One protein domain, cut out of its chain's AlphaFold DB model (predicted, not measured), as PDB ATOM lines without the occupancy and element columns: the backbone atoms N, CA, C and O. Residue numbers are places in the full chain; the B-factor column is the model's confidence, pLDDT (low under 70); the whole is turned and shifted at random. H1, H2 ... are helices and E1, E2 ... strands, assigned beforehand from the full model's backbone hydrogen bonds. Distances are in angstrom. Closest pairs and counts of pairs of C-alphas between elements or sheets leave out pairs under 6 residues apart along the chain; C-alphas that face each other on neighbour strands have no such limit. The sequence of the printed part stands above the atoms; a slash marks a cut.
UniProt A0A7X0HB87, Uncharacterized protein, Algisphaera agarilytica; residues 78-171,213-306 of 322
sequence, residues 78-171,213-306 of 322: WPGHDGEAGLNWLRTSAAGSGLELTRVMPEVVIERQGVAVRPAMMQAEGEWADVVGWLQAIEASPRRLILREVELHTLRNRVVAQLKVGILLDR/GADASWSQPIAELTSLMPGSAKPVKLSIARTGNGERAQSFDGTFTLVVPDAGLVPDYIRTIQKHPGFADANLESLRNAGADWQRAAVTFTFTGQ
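What this domain is: This is residues 78 to 171 and 213 to 306 of the 322 residues of an uncharacterized protein of Algisphaera agarilytica (UniProt A0A7X0HB87). One long, twisted antiparallel sheet of nine strands makes a wall, and four helices pack on it in a row, H1, H2, H3 and H4, each touching the next. H1 and H2 cover the half built from E1 to E5, H3 and H4 the half built from E6 to E9, and E4 and E6 join the halves side by side; the sheet curls round H3. The printed part has 188 residues, with four named helices and nine named strands in the order H1 E1 E2 E3 H2 E4 E5 H3 E6 E7 H4 E8 E9. The class is mixed, helices and strands. The whole is compact, with a radius of gyration of the C-alphas of 17.4 A, yet elongated, spanning 54 by 34 by 24 A.

How they stand to each other: H1, residues 83 to 96, is on the branched sheet at a height of 7.5 A. It lies only just over E3, residues 115 to 126, on which 3 of its C-alphas fall, and runs along the strands, at 23 degrees to E3 on the local plane. E1, residues 100 to 106, and E2, residues 110 to 112, lie on one side of E3, both antiparallel to it, with N 105 and O 121 at 2.8 A and N 110 and O 117 at 2.8 A. H2, residues 128 to 139, touches H1 with its residues 134 to 138 alone, the closest C-alphas being those of Ala 94 and Trp 134, 6.2 A apart; they run opposite ways at a shallow tilt of 34 degrees, only just short of steep. E5, residues 158 to 168, is on the other side of E3, with N 122 and O 163 at 2.9 A. H2 lies over E5, at a height of 8.6 A. E4, residues 145 to 155, forms a hairpin with E5, with N 151 and O 162 at 2.9 A. E6, residues 234 to 242, is on the other side of E4, with N 152 and O 238 at 2.8 A. H3, residues 219 to 228, touches H2, the closest C-alphas being those of Gln 136 and Ser 219 at 5.7 A. E7, residues 250 to 260, forms a hairpin with E6, with N 239 and O 255 at 2.8 A. E9, residues 294 to 305, is antiparallel to E7, with N 256 and O 299 at 2.8 A, and E8, residues 279 to 291, forms a hairpin with E9, with N 283 and O 300 at 2.9 A. H4, residues 265 to 274, lies over E9 at a height of 8.2 A and touches H3 at a steep tilt of 44 degrees, opposite ways, the closest C-alphas being those of Leu 228 and Ile 273 at 7.1 A. H2, H3 and H4 lie on the same face, and H1 is apart from H3 and H4. In the four helices every O i to N i+4 pair is within hydrogen-bond range.

Where its parts are: H1 begins at C-alpha 83, (149.846, 170.144, 300.897), and is 20.2 A long. E3 is 32.5 A long, E4 26.6 A and E5 29.7 A; E4 bends by 71 degrees at residue 148. E7 is 28.9 A long, and E8, 29.6 A, bends by 67 degrees at residue 282. E9, 31.6 A long, ends at C-alpha 305, (155.163, 156.032, 275.395).

The domain as a whole: The two C-alphas farthest apart, those of Arg 171 and Ala 292, are 56.7 A apart. Residues 172 to 212 are cut out, and C-alphas 171 and 213 are 18.0 A apart across the cut. Of the links that are printed whole, E6 to E7 is short and the others are tight. The mean pLDDT of the printed part is 84.8; it is under 70 at residues 79 to 83, 142 to 144, 171, 244 to 249 and 305 to 306.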
ATOM      1  N   TRP A  78     141.783 167.535 291.993       71.12
ATOM      2  CA  TRP A  78     142.701 168.365 292.769       71.12
ATOM      3  C   TRP A  78     142.479 168.142 294.267       71.12
ATOM      4  O   TRP A  78     141.384 168.391 294.778       71.12
ATOM      5  N   PRO A  79     143.500 167.684 295.011       58.94
ATOM      6  CA  PRO A  79     143.410 167.664 296.461       58.94
ATOM      7  C   PRO A  79     143.292 169.113 296.952       58.94
ATOM      8  O   PRO A  79     143.875 170.020 296.363       58.94
ATOM      9  N   GLY A  80     142.512 169.335 298.013       60.50
ATOM     10  CA  GLY A  80     142.310 170.662 298.596       60.50
ATOM     11  C   GLY A  80     143.613 171.371 298.999       60.50
ATOM     12  O   GLY A  80     144.713 170.849 298.858       60.50
ATOM     13  N   HIS A  81     143.487 172.572 299.562       61.38
ATOM     14  CA  HIS A  81     144.590 173.535 299.728       61.38
ATOM     15  C   HIS A  81     145.706 173.084 300.700       61.38
ATOM     16  O   HIS A  81     146.684 173.802 300.915       61.38
ATOM     17  N   ASP A  82     145.564 171.910 301.317       67.31
ATOM     18  CA  ASP A  82     146.512 171.383 302.283       67.31
ATOM     19  C   ASP A  82     147.517 170.437 301.619       67.31
ATOM     20  O   ASP A  82     147.246 169.262 301.353       67.31
ATOM     21  N   GLY A  83     148.731 170.944 301.400       66.69
ATOM     22  CA  GLY A  83     149.846 170.144 300.897       66.69
ATOM     23  C   GLY A  83     150.230 168.956 301.777       66.69
ATOM     24  O   GLY A  83     150.879 168.032 301.281       66.69
ATOM     25  N   GLU A  84     149.808 168.926 303.043       77.75
ATOM     26  CA  GLU A  84     149.980 167.746 303.892       77.75
ATOM     27  C   GLU A  84     149.088 166.581 303.462       77.75
ATOM     28  O   GLU A  84     149.484 165.431 303.641       77.75
ATOM     29  N   ALA A  85     147.934 166.820 302.832       77.44
ATOM     30  CA  ALA A  85     147.067 165.742 302.355       77.44
ATOM     31  C   ALA A  85     147.760 164.898 301.271       77.44
ATOM     32  O   ALA A  85     147.733 163.666 301.329       77.44
ATOM     33  N   GLY A  86     148.444 165.551 300.324       78.81
ATOM     34  CA  GLY A  86     149.237 164.872 299.295       78.81
ATOM     35  C   GLY A  86     150.416 164.093 299.886       78.81
ATOM     36  O   GLY A  86     150.631 162.930 299.540       78.81
ATOM     37  N   LEU A  87     151.134 164.691 300.845       81.62
ATOM     38  CA  LEU A  87     152.235 164.029 301.555       81.62
ATOM     39  C   LEU A  87     151.766 162.831 302.392       81.62
ATOM     40  O   LEU A  87     152.408 161.781 302.393       81.62
ATOM     41  N   ASN A  88     150.644 162.961 303.096       84.31
ATOM     42  CA  ASN A  88     150.071 161.892 303.909       84.31
ATOM     43  C   ASN A  88     149.551 160.742 303.051       84.31
ATOM     44  O   ASN A  88     149.750 159.579 303.409       84.31
ATOM     45  N   TRP A  89     148.952 161.047 301.899       85.69
ATOM     46  CA  TRP A  89     148.572 160.026 300.931       85.69
ATOM     47  C   TRP A  89     149.800 159.257 300.429       85.69
ATOM     48  O   TRP A  89     149.798 158.030 300.475       85.69
ATOM     49  N   LEU A  90     150.880 159.953 300.054       86.81
ATOM     50  CA  LEU A  90     152.135 159.329 299.619       86.81
ATOM     51  C   LEU A  90     152.723 158.394 300.684       86.81
ATOM     52  O   LEU A  90     153.090 157.262 300.371       86.81
ATOM     53  N   ARG A  91     152.766 158.845 301.946       88.38
ATOM     54  CA  ARG A  91     153.216 158.036 303.094       88.38
ATOM     55  C   ARG A  91     152.358 156.785 303.280       88.38
ATOM     56  O   ARG A  91     152.892 155.692 303.443       88.38
ATOM     57  N   THR A  92     151.038 156.947 303.236       89.31
ATOM     58  CA  THR A  92     150.078 155.850 303.434       89.31
ATOM     59  C   THR A  92     150.144 154.840 302.292       89.31
ATOM     60  O   THR A  92     150.134 153.638 302.536       89.31
ATOM     61  N   SER A  93     150.262 155.325 301.055       90.06
ATOM     62  CA  SER A  93     150.396 154.502 299.853       90.06
ATOM     63  C   SER A  93     151.696 153.692 299.872       90.06
ATOM     64  O   SER A  93     151.661 152.484 299.663       90.06
ATOM     65  N   ALA A  94     152.826 154.314 300.238       92.25
ATOM     66  CA  ALA A  94     154.105 153.614 300.365       92.25
ATOM     67  C   ALA A  94     154.028 152.477 301.397       92.25
ATOM     68  O   ALA A  94     154.378 151.338 301.093       92.25
ATOM     69  N   ALA A  95     153.493 152.764 302.589       91.75
ATOM     70  CA  ALA A  95     153.315 151.762 303.637       91.75
ATOM     71  C   ALA A  95     152.348 150.640 303.217       91.75
ATOM     72  O   ALA A  95     152.595 149.471 303.513       91.75
ATOM     73  N   GLY A  96     151.269 150.979 302.502       91.12
ATOM     74  CA  GLY A  96     150.313 150.015 301.950       91.12
ATOM     75  C   GLY A  96     150.933 149.063 300.924       91.12
ATOM     76  O   GLY A  96     150.531 147.903 300.861       91.12
ATOM     77  N   SER A  97     151.947 149.522 300.187       92.06
ATOM     78  CA  SER A  97     152.751 148.707 299.268       92.06
ATOM     79  C   SER A  97     153.906 147.963 299.948       92.06
ATOM     80  O   SER A  97     154.701 147.341 299.261       92.06
ATOM     81  N   GLY A  98     154.045 148.026 301.278       91.94
ATOM     82  CA  GLY A  98     155.147 147.372 301.997       91.94
ATOM     83  C   GLY A  98     156.487 148.115 301.935       91.94
ATOM     84  O   GLY A  98     157.509 147.565 302.342       91.94
ATOM     85  N   LEU A  99     156.494 149.367 301.467       95.00
ATOM     86  CA  LEU A  99     157.688 150.204 301.403       95.00
ATOM     87  C   LEU A  99     157.907 150.979 302.703       95.00
ATOM     88  O   LEU A  99     156.973 151.463 303.346       95.00
ATOM     89  N   GLU A 100     159.174 151.176 303.044       93.50
ATOM     90  CA  GLU A 100     159.604 152.041 304.135       93.50
ATOM     91  C   GLU A 100     160.013 153.406 303.580       93.50
ATOM     92  O   GLU A 100     160.980 153.525 302.828       93.50
ATOM     93  N   LEU A 101     159.280 154.457 303.946       91.12
ATOM     94  CA  LEU A 101     159.597 155.815 303.516       91.12
ATOM     95  C   LEU A 101     160.676 156.414 304.428       91.12
ATOM     96  O   LEU A 101     160.391 156.847 305.544       91.12
ATOM     97  N   THR A 102     161.921 156.439 303.958       90.38
ATOM     98  CA  THR A 102     163.081 156.833 304.772       90.38
ATOM     99  C   THR A 102     163.361 158.333 304.745       90.38
ATOM    100  O   THR A 102     163.987 158.861 305.667       90.38
ATOM    101  N   ARG A 103     162.890 159.058 303.719       91.06
ATOM    102  CA  ARG A 103     163.093 160.511 303.609       91.06
ATOM    103  C   ARG A 103     161.964 161.194 302.849       91.06
ATOM    104  O   ARG A 103     161.544 160.725 301.797       91.06
ATOM    105  N   VAL A 104     161.531 162.347 303.353       89.38
ATOM    106  CA  VAL A 104     160.616 163.266 302.663       89.38
ATOM    107  C   VAL A 104     161.115 164.684 302.879       89.38
ATOM    108  O   VAL A 104     161.234 165.130 304.018       89.38
ATOM    109  N   MET A 105     161.426 165.384 301.794       90.75
ATOM    110  CA  MET A 105     161.904 166.762 301.816       90.75
ATOM    111  C   MET A 105     161.024 167.625 300.920       90.75
ATOM    112  O   MET A 105     161.285 167.697 299.719       90.75
ATOM    113  N   PRO A 106     159.969 168.245 301.471       87.38
ATOM    114  CA  PRO A 106     159.201 169.233 300.738       87.38
ATOM    115  C   PRO A 106     160.020 170.514 300.549       87.38
ATOM    116  O   PRO A 106     160.770 170.930 301.433       87.38
ATOM    117  N   GLU A 107     159.846 171.146 299.397       88.25
ATOM    118  CA  GLU A 107     160.431 172.434 299.042       88.25
ATOM    119  C   GLU A 107     159.385 173.555 299.121       88.25
ATOM    120  O   GLU A 107     158.223 173.348 299.488       88.25
ATOM    121  N   VAL A 108     159.812 174.774 298.789       86.69
ATOM    122  CA  VAL A 108     158.935 175.946 298.742       86.69
ATOM    123  C   VAL A 108     157.904 175.777 297.627       86.69
ATOM    124  O   VAL A 108     158.210 175.279 296.544       86.69
ATOM    125  N   VAL A 109     156.673 176.207 297.902       86.06
ATOM    126  CA  VAL A 109     155.592 176.217 296.913       86.06
ATOM    127  C   VAL A 109     155.966 177.125 295.747       86.06
ATOM    128  O   VAL A 109     156.396 178.260 295.941       86.06
ATOM    129  N   ILE A 110     155.775 176.616 294.536       84.81
ATOM    130  CA  ILE A 110     155.959 177.343 293.287       84.81
ATOM    131  C   ILE A 110     154.628 177.423 292.552       84.81
ATOM    132  O   ILE A 110     153.883 176.447 292.485       84.81
ATOM    133  N   GLU A 111     154.346 178.574 291.959       81.62
ATOM    134  CA  GLU A 111     153.200 178.746 291.077       81.62
ATOM    135  C   GLU A 111     153.682 178.737 289.627       81.62
ATOM    136  O   GLU A 111     154.628 179.441 289.259       81.62
ATOM    137  N   ARG A 112     153.066 177.898 288.792       71.81
ATOM    138  CA  ARG A 112     153.356 177.837 287.359       71.81
ATOM    139  C   ARG A 112     152.056 177.853 286.584       71.81
ATOM    140  O   ARG A 112     151.278 176.916 286.687       71.81
ATOM    141  N   GLN A 113     151.864 178.903 285.783       71.75
ATOM    142  CA  GLN A 113     150.741 179.005 284.842       71.75
ATOM    143  C   GLN A 113     149.374 178.763 285.521       71.75
ATOM    144  O   GLN A 113     148.535 178.051 284.982       71.75
ATOM    145  N   GLY A 114     149.170 179.321 286.724       74.00
ATOM    146  CA  GLY A 114     147.921 179.177 287.483       74.00
ATOM    147  C   GLY A 114     147.738 177.825 288.182       74.00
ATOM    148  O   GLY A 114     146.613 177.473 288.529       74.00
ATOM    149  N   VAL A 115     148.817 177.054 288.357       78.38
ATOM    150  CA  VAL A 115     148.842 175.829 289.165       78.38
ATOM    151  C   VAL A 115     149.892 175.965 290.267       78.38
ATOM    152  O   VAL A 115     151.088 176.101 289.986       78.38
ATOM    153  N   ALA A 116     149.451 175.896 291.524       83.19
ATOM    154  CA  ALA A 116     150.339 175.817 292.680       83.19
ATOM    155  C   ALA A 116     150.860 174.385 292.899       83.19
ATOM    156  O   ALA A 116     150.096 173.420 292.985       83.19
ATOM    157  N   VAL A 117     152.182 174.249 293.021       84.25
ATOM    158  CA  VAL A 117     152.878 172.972 293.210       84.25
ATOM    159  C   VAL A 117     153.858 173.087 294.371       84.25
ATOM    160  O   VAL A 117     154.627 174.040 294.445       84.25
ATOM    161  N   ARG A 118     153.900 172.090 295.252       87.56
ATOM    162  CA  ARG A 118     154.972 171.900 296.235       87.56
ATOM    163  C   ARG A 118     155.900 170.788 295.757       87.56
ATOM    164  O   ARG A 118     155.512 169.621 295.832       87.56
ATOM    165  N   PRO A 119     157.098 171.107 295.246       89.50
ATOM    166  CA  PRO A 119     158.085 170.086 294.938       89.50
ATOM    167  C   PRO A 119     158.463 169.333 296.215       89.50
ATOM    168  O   PRO A 119     158.496 169.912 297.302       89.50
ATOM    169  N   ALA A 120     158.739 168.044 296.099       90.12
ATOM    170  CA  ALA A 120     159.293 167.251 297.175       90.12
ATOM    171  C   ALA A 120     160.228 166.176 296.623       90.12
ATOM    172  O   ALA A 120     159.962 165.554 295.592       90.12
ATOM    173  N   MET A 121     161.313 165.934 297.353       93.38
ATOM    174  CA  MET A 121     162.157 164.761 297.169       93.38
ATOM    175  C   MET A 121     161.731 163.687 298.165       93.38
ATOM    176  O   MET A 121     161.570 163.960 299.359       93.38
ATOM    177  N   MET A 122     161.574 162.460 297.685       92.81
ATOM    178  CA  MET A 122     161.175 161.321 298.499       92.81
ATOM    179  C   MET A 122     162.145 160.167 298.328       92.81
ATOM    180  O   MET A 122     162.650 159.943 297.233       92.81
ATOM    181  N   GLN A 123     162.362 159.421 299.407       95.38
ATOM    182  CA  GLN A 123     163.090 158.164 299.387       95.38
ATOM    183  C   GLN A 123     162.238 157.073 300.030       95.38
ATOM    184  O   GLN A 123     161.755 157.245 301.152       95.38
ATOM    185  N   ALA A 124     162.065 155.968 299.311       95.38
ATOM    186  CA  ALA A 124     161.380 154.768 299.771       95.38
ATOM    187  C   ALA A 124     162.279 153.545 299.584       95.38
ATOM    188  O   ALA A 124     163.071 153.492 298.643       95.38
ATOM    189  N   GLU A 125     162.150 152.557 300.461       95.56
ATOM    190  CA  GLU A 125     162.940 151.330 300.418       95.56
ATOM    191  C   GLU A 125     162.047 150.097 300.511       95.56
ATOM    192  O   GLU A 125     161.147 150.037 301.346       95.56
ATOM    193  N   GLY A 126     162.308 149.090 299.682       94.62
ATOM    194  CA  GLY A 126     161.538 147.846 299.691       94.62
ATOM    195  C   GLY A 126     161.970 146.870 298.608       94.62
ATOM    196  O   GLY A 126     163.122 146.895 298.167       94.62
ATOM    197  N   GLU A 127     161.069 145.984 298.191       92.31
ATOM    198  CA  GLU A 127     161.317 145.088 297.061       92.31
ATOM    199  C   GLU A 127     161.043 145.789 295.722       92.31
ATOM    200  O   GLU A 127     160.282 146.752 295.641       92.31
ATOM    201  N   TRP A 128     161.665 145.311 294.639       87.06
ATOM    202  CA  TRP A 128     161.496 145.911 293.307       87.06
ATOM    203  C   TRP A 128     160.030 145.915 292.857       87.06
ATOM    204  O   TRP A 128     159.544 146.919 292.344       87.06
ATOM    205  N   ALA A 129     159.322 144.802 293.075       86.75
ATOM    206  CA  ALA A 129     157.915 144.673 292.711       86.75
ATOM    207  C   ALA A 129     157.029 145.665 293.482       86.75
ATOM    208  O   ALA A 129     156.172 146.305 292.878       86.75
ATOM    209  N   ASP A 130     157.294 145.850 294.776       92.44
ATOM    210  CA  ASP A 130     156.574 146.792 295.637       92.44
ATOM    211  C   ASP A 130     156.800 148.244 295.204       92.44
ATOM    212  O   ASP A 130     155.863 149.040 295.167       92.44
ATOM    213  N   VAL A 131     158.034 148.590 294.814       91.62
ATOM    214  CA  VAL A 131     158.366 149.919 294.275       91.62
ATOM    215  C   VAL A 131     157.621 150.178 292.968       91.62
ATOM    216  O   VAL A 131     157.023 151.241 292.810       91.62
ATOM    217  N   VAL A 132     157.614 149.215 292.041       88.06
ATOM    218  CA  VAL A 132     156.878 149.350 290.773       88.06
ATOM    219  C   VAL A 132     155.371 149.458 291.025       88.06
ATOM    220  O   VAL A 132     154.724 150.328 290.448       88.06
ATOM    221  N   GLY A 133     154.817 148.646 291.931       90.12
ATOM    222  CA  GLY A 133     153.406 148.722 292.321       90.12
ATOM    223  C   GLY A 133     153.042 150.049 292.997       90.12
ATOM    224  O   GLY A 133     151.968 150.599 292.762       90.12
ATOM    225  N   TRP A 134     153.948 150.622 293.790       91.50
ATOM    226  CA  TRP A 134     153.756 151.948 294.376       91.50
ATOM    227  C   TRP A 134     153.778 153.068 293.327       91.50
ATOM    228  O   TRP A 134     152.943 153.968 293.397       91.50
ATOM    229  N   LEU A 135     154.656 152.998 292.319       89.75
ATOM    230  CA  LEU A 135     154.642 153.938 291.188       89.75
ATOM    231  C   LEU A 135     153.326 153.854 290.399       89.75
ATOM    232  O   LEU A 135     152.728 154.887 290.107       89.75
ATOM    233  N   GLN A 136     152.811 152.642 290.165       87.50
ATOM    234  CA  GLN A 136     151.484 152.438 289.568       87.50
ATOM    235  C   GLN A 136     150.368 153.052 290.421       87.50
ATOM    236  O   GLN A 136     149.446 153.660 289.888       87.50
ATOM    237  N   ALA A 137     150.449 152.941 291.750       86.94
ATOM    238  CA  ALA A 137     149.485 153.571 292.646       86.94
ATOM    239  C   ALA A 137     149.567 155.107 292.610       86.94
ATOM    240  O   ALA A 137     148.539 155.766 292.754       86.94
ATOM    241  N   ILE A 138     150.763 155.683 292.424       86.00
ATOM    242  CA  ILE A 138     150.957 157.128 292.216       86.00
ATOM    243  C   ILE A 138     150.321 157.572 290.895       86.00
ATOM    244  O   ILE A 138     149.600 158.565 290.887       86.00
ATOM    245  N   GLU A 139     150.521 156.823 289.813       80.69
ATOM    246  CA  GLU A 139     149.912 157.092 288.499       80.69
ATOM    247  C   GLU A 139     148.390 156.968 288.515       80.69
ATOM    248  O   GLU A 139     147.689 157.811 287.967       80.69
ATOM    249  N   ALA A 140     147.867 155.947 289.193       77.44
ATOM    250  CA  ALA A 140     146.432 155.754 289.366       77.44
ATOM    251  C   ALA A 140     145.821 156.719 290.395       77.44
ATOM    252  O   ALA A 140     144.597 156.754 290.566       77.44
ATOM    253  N   SER A 141     146.650 157.477 291.123       72.69
ATOM    254  CA  SER A 141     146.138 158.479 292.042       72.69
ATOM    255  C   SER A 141     145.473 159.590 291.227       72.69
ATOM    256  O   SER A 141     146.032 160.031 290.222       72.69
ATOM    257  N   PRO A 142     144.283 160.066 291.630       65.38
ATOM    258  CA  PRO A 142     143.694 161.236 290.987       65.38
ATOM    259  C   PRO A 142     144.726 162.364 290.993       65.38
ATOM    260  O   PRO A 142     145.384 162.463 292.022       65.38
ATOM    261  N   ARG A 143     144.882 163.141 289.902       65.50
ATOM    262  CA  ARG A 143     145.968 164.116 289.606       65.50
ATOM    263  C   ARG A 143     146.422 164.986 290.797       65.50
ATOM    264  O   ARG A 143     146.237 166.194 290.842       65.50
ATOM    265  N   ARG A 144     147.073 164.365 291.773       66.62
ATOM    266  CA  ARG A 144     147.541 164.936 293.046       66.62
ATOM    267  C   ARG A 144     149.038 165.177 292.996       66.62
ATOM    268  O   ARG A 144     149.575 165.951 293.785       66.62
ATOM    269  N   LEU A 145     149.705 164.474 292.088       78.12
ATOM    270  CA  LEU A 145     151.139 164.304 292.054       78.12
ATOM    271  C   LEU A 145     151.616 164.380 290.613       78.12
ATOM    272  O   LEU A 145     151.013 163.813 289.711       78.12
ATOM    273  N   ILE A 146     152.734 165.061 290.420       81.12
ATOM    274  CA  ILE A 146     153.457 165.091 289.159       81.12
ATOM    275  C   ILE A 146     154.833 164.511 289.425       81.12
ATOM    276  O   ILE A 146     155.704 165.193 289.968       81.12
ATOM    277  N   LEU A 147     155.036 163.250 289.067       84.94
ATOM    278  CA  LEU A 147     156.369 162.658 289.066       84.94
ATOM    279  C   LEU A 147     157.234 163.364 288.008       84.94
ATOM    280  O   LEU A 147     156.761 163.728 286.931       84.94
ATOM    281  N   ARG A 148     158.493 163.634 288.355       85.06
ATOM    282  CA  ARG A 148     159.459 164.366 287.514       85.06
ATOM    283  C   ARG A 148     160.701 163.563 287.202       85.06
ATOM    284  O   ARG A 148     161.283 163.732 286.136       85.06
ATOM    285  N   GLU A 149     161.120 162.755 288.158       90.44
ATOM    286  CA  GLU A 149     162.324 161.953 288.064       90.44
ATOM    287  C   GLU A 149     162.172 160.761 288.995       90.44
ATOM    288  O   GLU A 149     161.687 160.906 290.125       90.44
ATOM    289  N   VAL A 150     162.586 159.601 288.500       92.88
ATOM    290  CA  VAL A 150     162.588 158.344 289.238       92.88
ATOM    291  C   VAL A 150     163.984 157.754 289.139       92.88
ATOM    292  O   VAL A 150     164.439 157.393 288.053       92.88
ATOM    293  N   GLU A 151     164.654 157.626 290.280       94.88
ATOM    294  CA  GLU A 151     165.900 156.880 290.405       94.88
ATOM    295  C   GLU A 151     165.686 155.649 291.288       94.88
ATOM    296  O   GLU A 151     165.281 155.752 292.442       94.88
ATOM    297  N   LEU A 152     165.970 154.464 290.761       95.12
ATOM    298  CA  LEU A 152     165.928 153.202 291.492       95.12
ATOM    299  C   LEU A 152     167.343 152.664 291.651       95.12
ATOM    300  O   LEU A 152     168.092 152.572 290.679       95.12
ATOM    301  N   HIS A 153     167.696 152.254 292.864       94.25
ATOM    302  CA  HIS A 153     168.996 151.681 293.187       94.25
ATOM    303  C   HIS A 153     168.837 150.359 293.923       94.25
ATOM    304  O   HIS A 153     168.287 150.313 295.020       94.25
ATOM    305  N   THR A 154     169.393 149.288 293.374       92.50
ATOM    306  CA  THR A 154     169.449 147.998 294.061       92.50
ATOM    307  C   THR A 154     170.641 147.979 295.014       92.50
ATOM    308  O   THR A 154     171.802 147.961 294.596       92.50
ATOM    309  N   LEU A 155     170.358 147.951 296.315       88.00
ATOM    310  CA  LEU A 155     171.330 147.818 297.393       88.00
ATOM    311  C   LEU A 155     171.157 146.461 298.081       88.00
ATOM    312  O   LEU A 155     170.254 146.254 298.891       88.00
ATOM    313  N   ARG A 156     172.076 145.533 297.792       83.69
ATOM    314  CA  ARG A 156     172.053 144.146 298.296       83.69
ATOM    315  C   ARG A 156     170.752 143.429 297.913       83.69
ATOM    316  O   ARG A 156     170.658 142.931 296.800       83.69
ATOM    317  N   ASN A 157     169.774 143.409 298.820       82.62
ATOM    318  CA  ASN A 157     168.497 142.707 298.677       82.62
ATOM    319  C   ASN A 157     167.294 143.664 298.680       82.62
ATOM    320  O   ASN A 157     166.162 143.206 298.773       82.62
ATOM    321  N   ARG A 158     167.527 144.981 298.643       90.69
ATOM    322  CA  ARG A 158     166.475 146.001 298.639       90.69
ATOM    323  C   ARG A 158     166.681 146.988 297.507       90.69
ATOM    324  O   ARG A 158     167.798 147.173 297.025       90.69
ATOM    325  N   VAL A 159     165.596 147.627 297.112       94.06
ATOM    326  CA  VAL A 159     165.570 148.731 296.165       94.06
ATOM    327  C   VAL A 159     165.327 150.007 296.943       94.06
ATOM    328  O   VAL A 159     164.413 150.069 297.759       94.06
ATOM    329  N   VAL A 160     166.152 151.011 296.682       95.56
ATOM    330  CA  VAL A 160     165.946 152.383 297.128       95.56
ATOM    331  C   VAL A 160     165.392 153.164 295.947       95.56
ATOM    332  O   VAL A 160     166.077 153.311 294.935       95.56
ATOM    333  N   ALA A 161     164.162 153.640 296.075       95.44
ATOM    334  CA  ALA A 161     163.522 154.533 295.125       95.44
ATOM    335  C   ALA A 161     163.690 155.976 295.600       95.44
ATOM    336  O   ALA A 161     163.272 156.312 296.706       95.44
ATOM    337  N   GLN A 162     164.287 156.823 294.772       95.50
ATOM    338  CA  GLN A 162     164.353 158.265 294.955       95.50
ATOM    339  C   GLN A 162     163.459 158.927 293.915       95.50
ATOM    340  O   GLN A 162     163.655 158.756 292.714       95.50
ATOM    341  N   LEU A 163     162.453 159.660 294.383       93.56
ATOM    342  CA  LEU A 163     161.459 160.299 293.529       93.56
ATOM    343  C   LEU A 163     161.533 161.813 293.692       93.56
ATOM    344  O   LEU A 163     161.555 162.321 294.817       93.56
ATOM    345  N   LYS A 164     161.492 162.535 292.572       91.38
ATOM    346  CA  LYS A 164     161.135 163.958 292.559       91.38
ATOM    347  C   LYS A 164     159.672 164.075 292.164       91.38
ATOM    348  O   LYS A 164     159.299 163.705 291.052       91.38
ATOM    349  N   VAL A 165     158.852 164.588 293.075       88.31
ATOM    350  CA  VAL A 165     157.406 164.759 292.889       88.31
ATOM    351  C   VAL A 165     157.022 166.226 293.028       88.31
ATOM    352  O   VAL A 165     157.592 166.956 293.830       88.31
ATOM    353  N   GLY A 166     156.043 166.675 292.255       87.00
ATOM    354  CA  GLY A 166     155.330 167.926 292.473       87.00
ATOM    355  C   GLY A 166     153.959 167.628 293.059       87.00
ATOM    356  O   GLY A 166     153.147 166.995 292.397       87.00
ATOM    357  N   ILE A 167     153.702 168.070 294.283       85.50
ATOM    358  CA  ILE A 167     152.410 167.898 294.953       85.50
ATOM    359  C   ILE A 167     151.524 169.072 294.572       85.50
ATOM    360  O   ILE A 167     151.904 170.222 294.783       85.50
ATOM    361  N   LEU A 168     150.365 168.792 293.996       81.69
ATOM    362  CA  LEU A 168     149.429 169.819 293.556       81.69
ATOM    363  C   LEU A 168     148.674 170.390 294.759       81.69
ATOM    364  O   LEU A 168     148.234 169.630 295.618       81.69
ATOM    365  N   LEU A 169     148.580 171.721 294.839       78.31
ATOM    366  CA  LEU A 169     148.048 172.448 296.002       78.31
ATOM    367  C   LEU A 169     146.803 173.293 295.702       78.31
ATOM    368  O   LEU A 169     146.417 174.132 296.513       78.31
ATOM    369  N   ASP A 170     146.211 173.137 294.524       72.38
ATOM    370  CA  ASP A 170     145.361 174.170 293.946       72.38
ATOM    371  C   ASP A 170     143.959 173.635 293.629       72.38
ATOM    372  O   ASP A 170     143.803 172.848 292.697       72.38
ATOM    373  N   ARG A 171     142.942 174.061 294.393       68.38
ATOM    374  CA  ARG A 171     141.530 173.931 293.986       68.38
ATOM    375  C   ARG A 171     141.210 175.134 293.091       68.38
ATOM    376  O   ARG A 171     141.629 176.236 293.433       68.38
ATOM    377  N   GLY A 213     152.739 167.142 282.791       75.38
ATOM    378  CA  GLY A 213     152.883 165.681 282.753       75.38
ATOM    379  C   GLY A 213     152.256 164.960 283.936       75.38
ATOM    380  O   GLY A 213     152.823 163.978 284.404       75.38
ATOM    381  N   ALA A 214     151.127 165.459 284.443       75.56
ATOM    382  CA  ALA A 214     150.405 164.827 285.548       75.56
ATOM    383  C   ALA A 214     149.949 163.387 285.235       75.56
ATOM    384  O   ALA A 214     149.895 162.572 286.145       75.56
ATOM    385  N   ASP A 215     149.701 163.070 283.960       73.25
ATOM    386  CA  ASP A 215     149.224 161.750 283.510       73.25
ATOM    387  C   ASP A 215     150.326 160.910 282.835       73.25
ATOM    388  O   ASP A 215     150.050 159.994 282.064       73.25
ATOM    389  N   ALA A 216     151.598 161.263 283.037       75.44
ATOM    390  CA  ALA A 216     152.703 160.498 282.469       75.44
ATOM    391  C   ALA A 216     152.843 159.146 283.190       75.44
ATOM    392  O   ALA A 216     152.910 159.122 284.419       75.44
ATOM    393  N   SER A 217     152.947 158.037 282.446       79.88
ATOM    394  CA  SER A 217     153.234 156.732 283.046       79.88
ATOM    395  C   SER A 217     154.735 156.563 283.263       79.88
ATOM    396  O   SER A 217     155.527 156.561 282.321       79.88
ATOM    397  N   TRP A 218     155.133 156.404 284.521       82.88
ATOM    398  CA  TRP A 218     156.508 156.144 284.942       82.88
ATOM    399  C   TRP A 218     156.765 154.650 285.133       82.88
ATOM    400  O   TRP A 218     157.889 154.184 284.976       82.88
ATOM    401  N   SER A 219     155.728 153.885 285.451       85.06
ATOM    402  CA  SER A 219     155.766 152.460 285.731       85.06
ATOM    403  C   SER A 219     155.889 151.635 284.457       85.06
ATOM    404  O   SER A 219     156.590 150.623 284.470       85.06
ATOM    405  N   GLN A 220     155.291 152.082 283.346       85.38
ATOM    406  CA  GLN A 220     155.365 151.404 282.056       85.38
ATOM    407  C   GLN A 220     156.807 151.242 281.544       85.38
ATOM    408  O   GLN A 220     157.215 150.092 281.357       85.38
ATOM    409  N   PRO A 221     157.628 152.303 281.374       87.00
ATOM    410  CA  PRO A 221     159.003 152.128 280.900       87.00
ATOM    411  C   PRO A 221     159.831 151.221 281.816       87.00
ATOM    412  O   PRO A 221     160.656 150.438 281.346       87.00
ATOM    413  N   ILE A 222     159.597 151.286 283.131       89.06
ATOM    414  CA  ILE A 222     160.285 150.442 284.115       89.06
ATOM    415  C   ILE A 222     159.878 148.977 283.937       89.06
ATOM    416  O   ILE A 222     160.743 148.098 283.902       89.06
ATOM    417  N   ALA A 223     158.579 148.702 283.818       86.75
ATOM    418  CA  ALA A 223     158.040 147.362 283.629       86.75
ATOM    419  C   ALA A 223     158.515 146.752 282.304       86.75
ATOM    420  O   ALA A 223     158.977 145.610 282.290       86.75
ATOM    421  N   GLU A 224     158.483 147.523 281.216       88.56
ATOM    422  CA  GLU A 224     158.943 147.079 279.903       88.56
ATOM    423  C   GLU A 224     160.445 146.765 279.911       88.56
ATOM    424  O   GLU A 224     160.817 145.642 279.572       88.56
ATOM    425  N   LEU A 225     161.307 147.670 280.402       88.50
ATOM    426  CA  LEU A 225     162.749 147.395 280.541       88.50
ATOM    427  C   LEU A 225     163.013 146.143 281.370       88.50
ATOM    428  O   LEU A 225     163.824 145.301 280.991       88.50
ATOM    429  N   THR A 226     162.305 146.007 282.493       86.31
ATOM    430  CA  THR A 226     162.451 144.857 283.389       86.31
ATOM    431  C   THR A 226     162.047 143.560 282.680       86.31
ATOM    432  O   THR A 226     162.727 142.547 282.830       86.31
ATOM    433  N   SER A 227     160.984 143.583 281.869       87.75
ATOM    434  CA  SER A 227     160.500 142.415 281.120       87.75
ATOM    435  C   SER A 227     161.439 141.969 279.996       87.75
ATOM    436  O   SER A 227     161.479 140.786 279.661       87.75
ATOM    437  N   LEU A 228     162.216 142.900 279.433       88.75
ATOM    438  CA  LEU A 228     163.155 142.631 278.345       88.75
ATOM    439  C   LEU A 228     164.523 142.137 278.844       88.75
ATOM    440  O   LEU A 228     165.353 141.736 278.024       88.75
ATOM    441  N   MET A 229     164.795 142.188 280.155       87.88
ATOM    442  CA  MET A 229     166.103 141.832 280.711       87.88
ATOM    443  C   MET A 229     166.514 140.388 280.370       87.88
ATOM    444  O   MET A 229     165.698 139.467 280.443       87.88
ATOM    445  N   PRO A 230     167.800 140.145 280.056       83.06
ATOM    446  CA  PRO A 230     168.248 138.824 279.644       83.06
ATOM    447  C   PRO A 230     168.362 137.872 280.842       83.06
ATOM    448  O   PRO A 230     169.238 138.023 281.692       83.06
ATOM    449  N   GLY A 231     167.521 136.837 280.871       80.56
ATOM    450  CA  GLY A 231     167.667 135.672 281.750       80.56
ATOM    451  C   GLY A 231     167.842 136.022 283.234       80.56
ATOM    452  O   GLY A 231     166.923 136.515 283.877       80.56
ATOM    453  N   SER A 232     169.022 135.724 283.788       82.75
ATOM    454  CA  SER A 232     169.372 135.942 285.201       82.75
ATOM    455  C   SER A 232     169.979 137.322 285.502       82.75
ATOM    456  O   SER A 232     170.549 137.514 286.584       82.75
ATOM    457  N   ALA A 233     169.891 138.273 284.564       87.75
ATOM    458  CA  ALA A 233     170.361 139.636 284.768       87.75
ATOM    459  C   ALA A 233     169.675 140.303 285.965       87.75
ATOM    460  O   ALA A 233     168.506 140.061 286.262       87.75
ATOM    461  N   LYS A 234     170.426 141.161 286.660       88.06
ATOM    462  CA  LYS A 234     169.937 141.868 287.847       88.06
ATOM    463  C   LYS A 234     169.989 143.379 287.636       88.06
ATOM    464  O   LYS A 234     171.067 143.883 287.294       88.06
ATOM    465  N   PRO A 235     168.887 144.111 287.878       89.06
ATOM    466  CA  PRO A 235     168.899 145.565 287.828       89.06
ATOM    467  C   PRO A 235     169.773 146.111 288.960       89.06
ATOM    468  O   PRO A 235     169.731 145.625 290.091       89.06
ATOM    469  N   VAL A 236     170.572 147.129 288.658       90.12
ATOM    470  CA  VAL A 236     171.447 147.814 289.623       90.12
ATOM    471  C   VAL A 236     170.986 149.237 289.852       90.12
ATOM    472  O   VAL A 236     170.871 149.671 290.994       90.12
ATOM    473  N   LYS A 237     170.822 149.979 288.760       92.69
ATOM    474  CA  LYS A 237     170.396 151.370 288.782       92.69
ATOM    475  C   LYS A 237     169.445 151.590 287.621       92.69
ATOM    476  O   LYS A 237     169.729 151.134 286.520       92.69
ATOM    477  N   LEU A 238     168.370 152.317 287.850       92.94
ATOM    478  CA  LEU A 238     167.539 152.883 286.802       92.94
ATOM    479  C   LEU A 238     167.363 154.360 287.114       92.94
ATOM    480  O   LEU A 238     167.057 154.703 288.245       92.94
ATOM    481  N   SER A 239     167.598 155.221 286.142       93.75
ATOM    482  CA  SER A 239     167.299 156.644 286.226       93.75
ATOM    483  C   SER A 239     166.428 156.976 285.039       93.75
ATOM    484  O   SER A 239     166.808 156.652 283.917       93.75
ATOM    485  N   ILE A 240     165.283 157.596 285.283       90.81
ATOM    486  CA  ILE A 240     164.368 158.053 284.243       90.81
ATOM    487  C   ILE A 240     163.988 159.489 284.571       90.81
ATOM    488  O   ILE A 240     163.557 159.785 285.689       90.81
ATOM    489  N   ALA A 241     164.136 160.371 283.590       88.44
ATOM    490  CA  ALA A 241     163.711 161.757 283.662       88.44
ATOM    491  C   ALA A 241     162.863 162.086 282.431       88.44
ATOM    492  O   ALA A 241     163.178 161.679 281.315       88.44
ATOM    493  N   ARG A 242     161.779 162.837 282.630       81.81
ATOM    494  CA  ARG A 242     160.915 163.256 281.521       81.81
ATOM    495  C   ARG A 242     161.642 164.288 280.656       81.81
ATOM    496  O   ARG A 242     162.225 165.236 281.187       81.81
ATOM    497  N   THR A 243     161.569 164.135 279.338       72.06
ATOM    498  CA  THR A 243     162.168 165.064 278.375       72.06
ATOM    499  C   THR A 243     161.155 166.132 277.969       72.06
ATOM    500  O   THR A 243     160.059 165.850 277.493       72.06
ATOM    501  N   GLY A 244     161.521 167.400 278.171       61.88
ATOM    502  CA  GLY A 244     160.715 168.542 277.737       61.88
ATOM    503  C   GLY A 244     159.439 168.807 278.556       61.88
ATOM    504  O   GLY A 244     158.869 167.947 279.219       61.88
ATOM    505  N   ASN A 245     158.981 170.062 278.509       53.72
ATOM    506  CA  ASN A 245     157.779 170.541 279.213       53.72
ATOM    507  C   ASN A 245     156.563 170.709 278.277       53.72
ATOM    508  O   ASN A 245     155.604 171.372 278.660       53.72
ATOM    509  N   GLY A 246     156.622 170.206 277.036       49.44
ATOM    510  CA  GLY A 246     155.707 170.653 275.975       49.44
ATOM    511  C   GLY A 246     155.174 169.596 275.015       49.44
ATOM    512  O   GLY A 246     154.260 169.910 274.258       49.44
ATOM    513  N   GLU A 247     155.682 168.364 275.027       49.66
ATOM    514  CA  GLU A 247     155.153 167.330 274.141       49.66
ATOM    515  C   GLU A 247     154.108 166.489 274.868       49.66
ATOM    516  O   GLU A 247     154.312 166.016 275.988       49.66
ATOM    517  N   ARG A 248     152.960 166.319 274.202       51.41
ATOM    518  CA  ARG A 248     151.910 165.384 274.614       51.41
ATOM    519  C   ARG A 248     152.459 163.955 274.695       51.41
ATOM    520  O   ARG A 248     151.935 163.155 275.455       51.41
ATOM    521  N   ALA A 249     153.516 163.650 273.936       55.78
ATOM    522  CA  ALA A 249     154.230 162.386 273.993       55.78
ATOM    523  C   ALA A 249     154.911 162.199 275.359       55.78
ATOM    524  O   ALA A 249     155.622 163.078 275.851       55.78
ATOM    525  N   GLN A 250     154.695 161.035 275.972       73.88
ATOM    526  CA  GLN A 250     155.353 160.643 277.213       73.88
ATOM    527  C   GLN A 250     156.788 160.218 276.889       73.88
ATOM    528  O   GLN A 250     157.081 159.030 276.762       73.88
ATOM    529  N   SER A 251     157.656 161.205 276.661       81.75
ATOM    530  CA  SER A 251     159.061 160.976 276.350       81.75
ATOM    531  C   SER A 251     159.923 161.072 277.610       81.75
ATOM    532  O   SER A 251     159.762 161.976 278.439       81.75
ATOM    533  N   PHE A 252     160.818 160.106 277.777       86.50
ATOM    534  CA  PHE A 252     161.711 160.004 278.917       86.50
ATOM    535  C   PHE A 252     163.099 159.591 278.465       86.50
ATOM    536  O   PHE A 252     163.257 158.572 277.800       86.50
ATOM    537  N   ASP A 253     164.104 160.319 278.920       89.88
ATOM    538  CA  ASP A 253     165.484 159.887 278.801       89.88
ATOM    539  C   ASP A 253     165.857 159.125 280.059       89.88
ATOM    540  O   ASP A 253     165.500 159.498 281.185       89.88
ATOM    541  N   GLY A 254     166.590 158.040 279.869       91.25
ATOM    542  CA  GLY A 254     166.979 157.204 280.975       91.25
ATOM    543  C   GLY A 254     168.330 156.547 280.816       91.25
ATOM    544  O   GLY A 254     168.928 156.449 279.744       91.25
ATOM    545  N   THR A 255     168.825 156.089 281.955       92.06
ATOM    546  CA  THR A 255     170.004 155.242 282.050       92.06
ATOM    547  C   THR A 255     169.652 154.040 282.899       92.06
ATOM    548  O   THR A 255     169.187 154.170 284.032       92.06
ATOM    549  N   PHE A 256     169.900 152.854 282.364       91.69
ATOM    550  CA  PHE A 256     169.718 151.595 283.053       91.69
ATOM    551  C   PHE A 256     171.058 150.887 283.204       91.69
ATOM    552  O   PHE A 256     171.797 150.680 282.247       91.69
ATOM    553  N   THR A 257     171.386 150.508 284.430       92.12
ATOM    554  CA  THR A 257     172.543 149.684 284.750       92.12
ATOM    555  C   THR A 257     172.067 148.318 285.199       92.12
ATOM    556  O   THR A 257     171.289 148.212 286.151       92.12
ATOM    557  N   LEU A 258     172.606 147.272 284.583       91.25
ATOM    558  CA  LEU A 258     172.356 145.888 284.968       91.25
ATOM    559  C   LEU A 258     173.662 145.109 285.127       91.25
ATOM    560  O   LEU A 258     174.698 145.485 284.572       91.25
ATOM    561  N   VAL A 259     173.612 144.019 285.893       91.19
ATOM    562  CA  VAL A 259     174.675 143.008 285.907       91.19
ATOM    563  C   VAL A 259     174.198 141.781 285.140       91.19
ATOM    564  O   VAL A 259     173.155 141.221 285.478       91.19
ATOM    565  N   VAL A 260     174.959 141.366 284.129       91.19
ATOM    566  CA  VAL A 260     174.736 140.151 283.332       91.19
ATOM    567  C   VAL A 260     175.788 139.088 283.645       91.19
ATOM    568  O   VAL A 260     176.922 139.453 283.954       91.19
ATOM    569  N   PRO A 261     175.453 137.793 283.531       87.44
ATOM    570  CA  PRO A 261     176.410 136.699 283.708       87.44
ATOM    571  C   PRO A 261     177.351 136.499 282.508       87.44
ATOM    572  O   PRO A 261     178.285 135.719 282.612       87.44
ATOM    573  N   ASP A 262     177.080 137.137 281.364       84.94
ATOM    574  CA  ASP A 262     177.906 137.048 280.158       84.94
ATOM    575  C   ASP A 262     177.841 138.367 279.373       84.94
ATOM    576  O   ASP A 262     176.761 138.882 279.070       84.94
ATOM    577  N   ALA A 263     179.015 138.899 279.024       80.88
ATOM    578  CA  ALA A 263     179.182 140.080 278.181       80.88
ATOM    579  C   ALA A 263     178.462 139.947 276.830       80.88
ATOM    580  O   ALA A 263     177.935 140.934 276.314       80.88
ATOM    581  N   GLY A 264     178.431 138.731 276.271       83.00
ATOM    582  CA  GLY A 264     177.827 138.429 274.975       83.00
ATOM    583  C   GLY A 264     176.321 138.689 274.916       83.00
ATOM    584  O   GLY A 264     175.791 138.924 273.835       83.00
ATOM    585  N   LEU A 265     175.636 138.731 276.064       86.00
ATOM    586  CA  LEU A 265     174.194 138.989 276.143       86.00
ATOM    587  C   LEU A 265     173.838 140.476 276.000       86.00
ATOM    588  O   LEU A 265     172.701 140.812 275.669       86.00
ATOM    589  N   VAL A 266     174.790 141.383 276.248       85.56
ATOM    590  CA  VAL A 266     174.532 142.833 276.269       85.56
ATOM    591  C   VAL A 266     174.163 143.382 274.883       85.56
ATOM    592  O   VAL A 266     173.162 144.097 274.795       85.56
ATOM    593  N   PRO A 267     174.880 143.055 273.786       88.44
ATOM    594  CA  PRO A 267     174.508 143.526 272.451       88.44
ATOM    595  C   PRO A 267     173.122 143.047 271.997       88.44
ATOM    596  O   PRO A 267     172.384 143.813 271.375       88.44
ATOM    597  N   ASP A 268     172.753 141.805 272.316       88.12
ATOM    598  CA  ASP A 268     171.443 141.249 271.959       88.12
ATOM    599  C   ASP A 268     170.316 141.874 272.788       88.12
ATOM    600  O   ASP A 268     169.245 142.167 272.249       88.12
ATOM    601  N   TYR A 269     170.570 142.169 274.066       86.94
ATOM    602  CA  TYR A 269     169.639 142.921 274.905       86.94
ATOM    603  C   TYR A 269     169.398 144.337 274.365       86.94
ATOM    604  O   TYR A 269     168.251 144.731 274.174       86.94
ATOM    605  N   ILE A 270     170.457 145.078 274.020       89.88
ATOM    606  CA  ILE A 270     170.325 146.427 273.444       89.88
ATOM    607  C   ILE A 270     169.547 146.380 272.131       89.88
ATOM    608  O   ILE A 270     168.623 147.164 271.938       89.88
ATOM    609  N   ARG A 271     169.849 145.417 271.253       90.31
ATOM    610  CA  ARG A 271     169.100 145.223 270.003       90.31
ATOM    611  C   ARG A 271     167.624 144.908 270.255       90.31
ATOM    612  O   ARG A 271     166.778 145.290 269.453       90.31
ATOM    613  N   THR A 272     167.319 144.187 271.329       90.00
ATOM    614  CA  THR A 272     165.943 143.870 271.727       90.00
ATOM    615  C   THR A 272     165.212 145.127 272.193       90.00
ATOM    616  O   THR A 272     164.112 145.382 271.714       90.00
ATOM    617  N   ILE A 273     165.852 145.954 273.028       90.31
ATOM    618  CA  ILE A 273     165.311 147.256 273.445       90.31
ATOM    619  C   ILE A 273     165.077 148.153 272.225       90.31
ATOM    620  O   ILE A 273     163.975 148.647 272.048       90.31
ATOM    621  N   GLN A 274     166.057 148.304 271.329       89.75
ATOM    622  CA  GLN A 274     165.936 149.142 270.123       89.75
ATOM    623  C   GLN A 274     164.805 148.714 269.174       89.75
ATOM    624  O   GLN A 274     164.343 149.507 268.360       89.75
ATOM    625  N   LYS A 275     164.394 147.442 269.215       89.69
ATOM    626  CA  LYS A 275     163.274 146.923 268.417       89.69
ATOM    627  C   LYS A 275     161.924 147.089 269.111       89.69
ATOM    628  O   LYS A 275     160.898 146.833 268.481       89.69
ATOM    629  N   HIS A 276     161.912 147.453 270.390       89.38
ATOM    630  CA  HIS A 276     160.687 147.653 271.142       89.38
ATOM    631  C   HIS A 276     160.024 148.970 270.707       89.38
ATOM    632  O   HIS A 276     160.698 149.997 270.680       89.38
ATOM    633  N   PRO A 277     158.715 148.988 270.395       83.50
ATOM    634  CA  PRO A 277     158.041 150.162 269.829       83.50
ATOM    635  C   PRO A 277     158.047 151.405 270.734       83.50
ATOM    636  O   PRO A 277     157.818 152.504 270.240       83.50
ATOM    637  N   GLY A 278     158.308 151.240 272.033       84.69
ATOM    638  CA  GLY A 278     158.434 152.341 272.988       84.69
ATOM    639  C   GLY A 278     159.862 152.843 273.214       84.69
ATOM    640  O   GLY A 278     160.019 153.912 273.785       84.69
ATOM    641  N   PHE A 279     160.908 152.126 272.788       88.06
ATOM    642  CA  PHE A 279     162.297 152.510 273.068       88.06
ATOM    643  C   PHE A 279     163.043 152.920 271.800       88.06
ATOM    644  O   PHE A 279     163.066 152.207 270.801       88.06
ATOM    645  N   ALA A 280     163.718 154.060 271.882       85.50
ATOM    646  CA  ALA A 280     164.599 154.609 270.868       85.50
ATOM    647  C   ALA A 280     165.993 154.862 271.457       85.50
ATOM    648  O   ALA A 280     166.184 154.867 272.676       85.50
ATOM    649  N   ASP A 281     166.976 155.026 270.568       87.31
ATOM    650  CA  ASP A 281     168.335 155.480 270.896       87.31
ATOM    651  C   ASP A 281     169.025 154.706 272.031       87.31
ATOM    652  O   ASP A 281     169.918 155.216 272.712       87.31
ATOM    653  N   ALA A 282     168.634 153.442 272.226       90.12
ATOM    654  CA  ALA A 282     169.210 152.610 273.264       90.12
ATOM    655  C   ALA A 282     170.656 152.256 272.906       90.12
ATOM    656  O   ALA A 282     170.906 151.653 271.862       90.12
ATOM    657  N   ASN A 283     171.611 152.626 273.756       92.81
ATOM    658  CA  ASN A 283     173.038 152.508 273.465       92.81
ATOM    659  C   ASN A 283     173.832 152.052 274.690       92.81
ATOM    660  O   ASN A 283     173.546 152.441 275.819       92.81
ATOM    661  N   LEU A 284     174.865 151.236 274.462       91.94
ATOM    662  CA  LEU A 284     175.817 150.863 275.508       91.94
ATOM    663  C   LEU A 284     176.712 152.063 275.820       91.94
ATOM    664  O   LEU A 284     177.521 152.463 274.988       91.94
ATOM    665  N   GLU A 285     176.611 152.594 277.030       92.25
ATOM    666  CA  GLU A 285     177.486 153.664 277.505       92.25
ATOM    667  C   GLU A 285     178.800 153.089 278.041       92.25
ATOM    668  O   GLU A 285     179.891 153.566 277.732       92.25
ATOM    669  N   SER A 286     178.714 152.035 278.856       91.44
ATOM    670  CA  SER A 286     179.903 151.374 279.383       91.44
ATOM    671  C   SER A 286     179.669 149.912 279.733       91.44
ATOM    672  O   SER A 286     178.571 149.504 280.106       91.44
ATOM    673  N   LEU A 287     180.745 149.129 279.645       91.62
ATOM    674  CA  LEU A 287     180.793 147.728 280.045       91.62
ATOM    675  C   LEU A 287     182.025 147.511 280.919       91.62
ATOM    676  O   LEU A 287     183.138 147.869 280.530       91.62
ATOM    677  N   ARG A 288     181.829 146.977 282.124       90.81
ATOM    678  CA  ARG A 288     182.910 146.764 283.093       90.81
ATOM    679  C   ARG A 288     182.761 145.414 283.775       90.81
ATOM    680  O   ARG A 288     181.651 145.008 284.105       90.81
ATOM    681  N   ASN A 289     183.888 144.774 284.069       88.12
ATOM    682  CA  ASN A 289     183.910 143.535 284.838       88.12
ATOM    683  C   ASN A 289     183.380 143.780 286.267       88.12
ATOM    684  O   ASN A 289     183.793 144.737 286.927       88.12
ATOM    685  N   ALA A 290     182.461 142.929 286.726       84.19
ATOM    686  CA  ALA A 290     181.806 143.006 288.032       84.19
ATOM    687  C   ALA A 290     182.171 141.835 288.974       84.19
ATOM    688  O   ALA A 290     181.563 141.696 290.036       84.19
ATOM    689  N   GLY A 291     183.168 141.018 288.617       79.88
ATOM    690  CA  GLY A 291     183.575 139.805 289.339       79.88
ATOM    691  C   GLY A 291     183.215 138.531 288.570       79.88
ATOM    692  O   GLY A 291     182.635 138.634 287.505       79.88
ATOM    693  N   ALA A 292     183.582 137.356 289.103       76.81
ATOM    694  CA  ALA A 292     183.375 135.987 288.576       76.81
ATOM    695  C   ALA A 292     182.449 135.837 287.340       76.81
ATOM    696  O   ALA A 292     181.303 135.423 287.479       76.81
ATOM    697  N   ASP A 293     182.954 136.182 286.152       79.62
ATOM    698  CA  ASP A 293     182.262 136.139 284.849       79.62
ATOM    699  C   ASP A 293     181.071 137.105 284.655       79.62
ATOM    700  O   ASP A 293     180.520 137.207 283.564       79.62
ATOM    701  N   TRP A 294     180.736 137.931 285.643       88.62
ATOM    702  CA  TRP A 294     179.695 138.952 285.542       88.62
ATOM    703  C   TRP A 294     180.204 140.256 284.920       88.62
ATOM    704  O   TRP A 294     181.276 140.766 285.255       88.62
ATOM    705  N   GLN A 295     179.376 140.871 284.079       90.00
ATOM    706  CA  GLN A 295     179.605 142.213 283.552       90.00
ATOM    707  C   GLN A 295     178.538 143.179 284.038       90.00
ATOM    708  O   GLN A 295     177.350 142.873 284.025       90.00
ATOM    709  N   ARG A 296     178.958 144.384 284.408       92.12
ATOM    710  CA  ARG A 296     178.069 145.522 284.610       92.12
ATOM    711  C   ARG A 296     177.991 146.317 283.310       92.12
ATOM    712  O   ARG A 296     179.007 146.849 282.862       92.12
ATOM    713  N   ALA A 297     176.793 146.416 282.749       91.50
ATOM    714  CA  ALA A 297     176.496 147.215 281.567       91.50
ATOM    715  C   ALA A 297     175.658 148.433 281.965       91.50
ATOM    716  O   ALA A 297     174.657 148.280 282.665       91.50
ATOM    717  N   ALA A 298     176.071 149.620 281.526       92.44
ATOM    718  CA  ALA A 298     175.276 150.842 281.593       92.44
ATOM    719  C   ALA A 298     174.752 151.157 280.191       92.44
ATOM    720  O   ALA A 298     175.532 151.228 279.242       92.44
ATOM    721  N   VAL A 299     173.438 151.300 280.071       91.38
ATOM    722  CA  VAL A 299     172.716 151.511 278.820       91.38
ATOM    723  C   VAL A 299     171.926 152.804 278.947       91.38
ATOM    724  O   VAL A 299     171.152 152.952 279.891       91.38
ATOM    725  N   THR A 300     172.105 153.730 278.015       94.12
ATOM    726  CA  THR A 300     171.211 154.883 277.865       94.12
ATOM    727  C   THR A 300     170.070 154.519 276.930       94.12
ATOM    728  O   THR A 300     170.222 153.617 276.109       94.12
ATOM    729  N   PHE A 301     168.927 155.181 277.064       91.69
ATOM    730  CA  PHE A 301     167.776 154.998 276.184       91.69
ATOM    731  C   PHE A 301     166.868 156.226 276.231       91.69
ATOM    732  O   PHE A 301     166.869 156.964 277.218       91.69
ATOM    733  N   THR A 302     166.032 156.363 275.208       90.56
ATOM    734  CA  THR A 302     164.859 157.234 275.231       90.56
ATOM    735  C   THR A 302     163.620 156.352 275.137       90.56
ATOM    736  O   THR A 302     163.528 155.488 274.268       90.56
ATOM    737  N   PHE A 303     162.672 156.521 276.051       87.94
ATOM    738  CA  PHE A 303     161.364 155.885 275.991       87.94
ATOM    739  C   PHE A 303     160.339 156.900 275.506       87.94
ATOM    740  O   PHE A 303     160.222 157.965 276.098       87.94
ATOM    741  N   THR A 304     159.579 156.568 274.469       84.94
ATOM    742  CA  THR A 304     158.445 157.360 273.997       84.94
ATOM    743  C   THR A 304     157.193 156.500 274.093       84.94
ATOM    744  O   THR A 304     156.904 155.692 273.211       84.94
ATOM    745  N   GLY A 305     156.458 156.667 275.191       69.94
ATOM    746  CA  GLY A 305     155.163 156.032 275.395       69.94
ATOM    747  C   GLY A 305     154.070 156.709 274.571       69.94
ATOM    748  O   GLY A 305     154.141 157.907 274.267       69.94
ATOM    749  N   GLN A 306     153.022 155.957 274.232       62.28
ATOM    750  CA  GLN A 306     151.791 156.590 273.768       62.28
ATOM    751  C   GLN A 306     151.169 157.323 274.952       62.28
ATOM    752  O   GLN A 306     150.998 156.742 276.018       62.28
TER     753      GLN A 306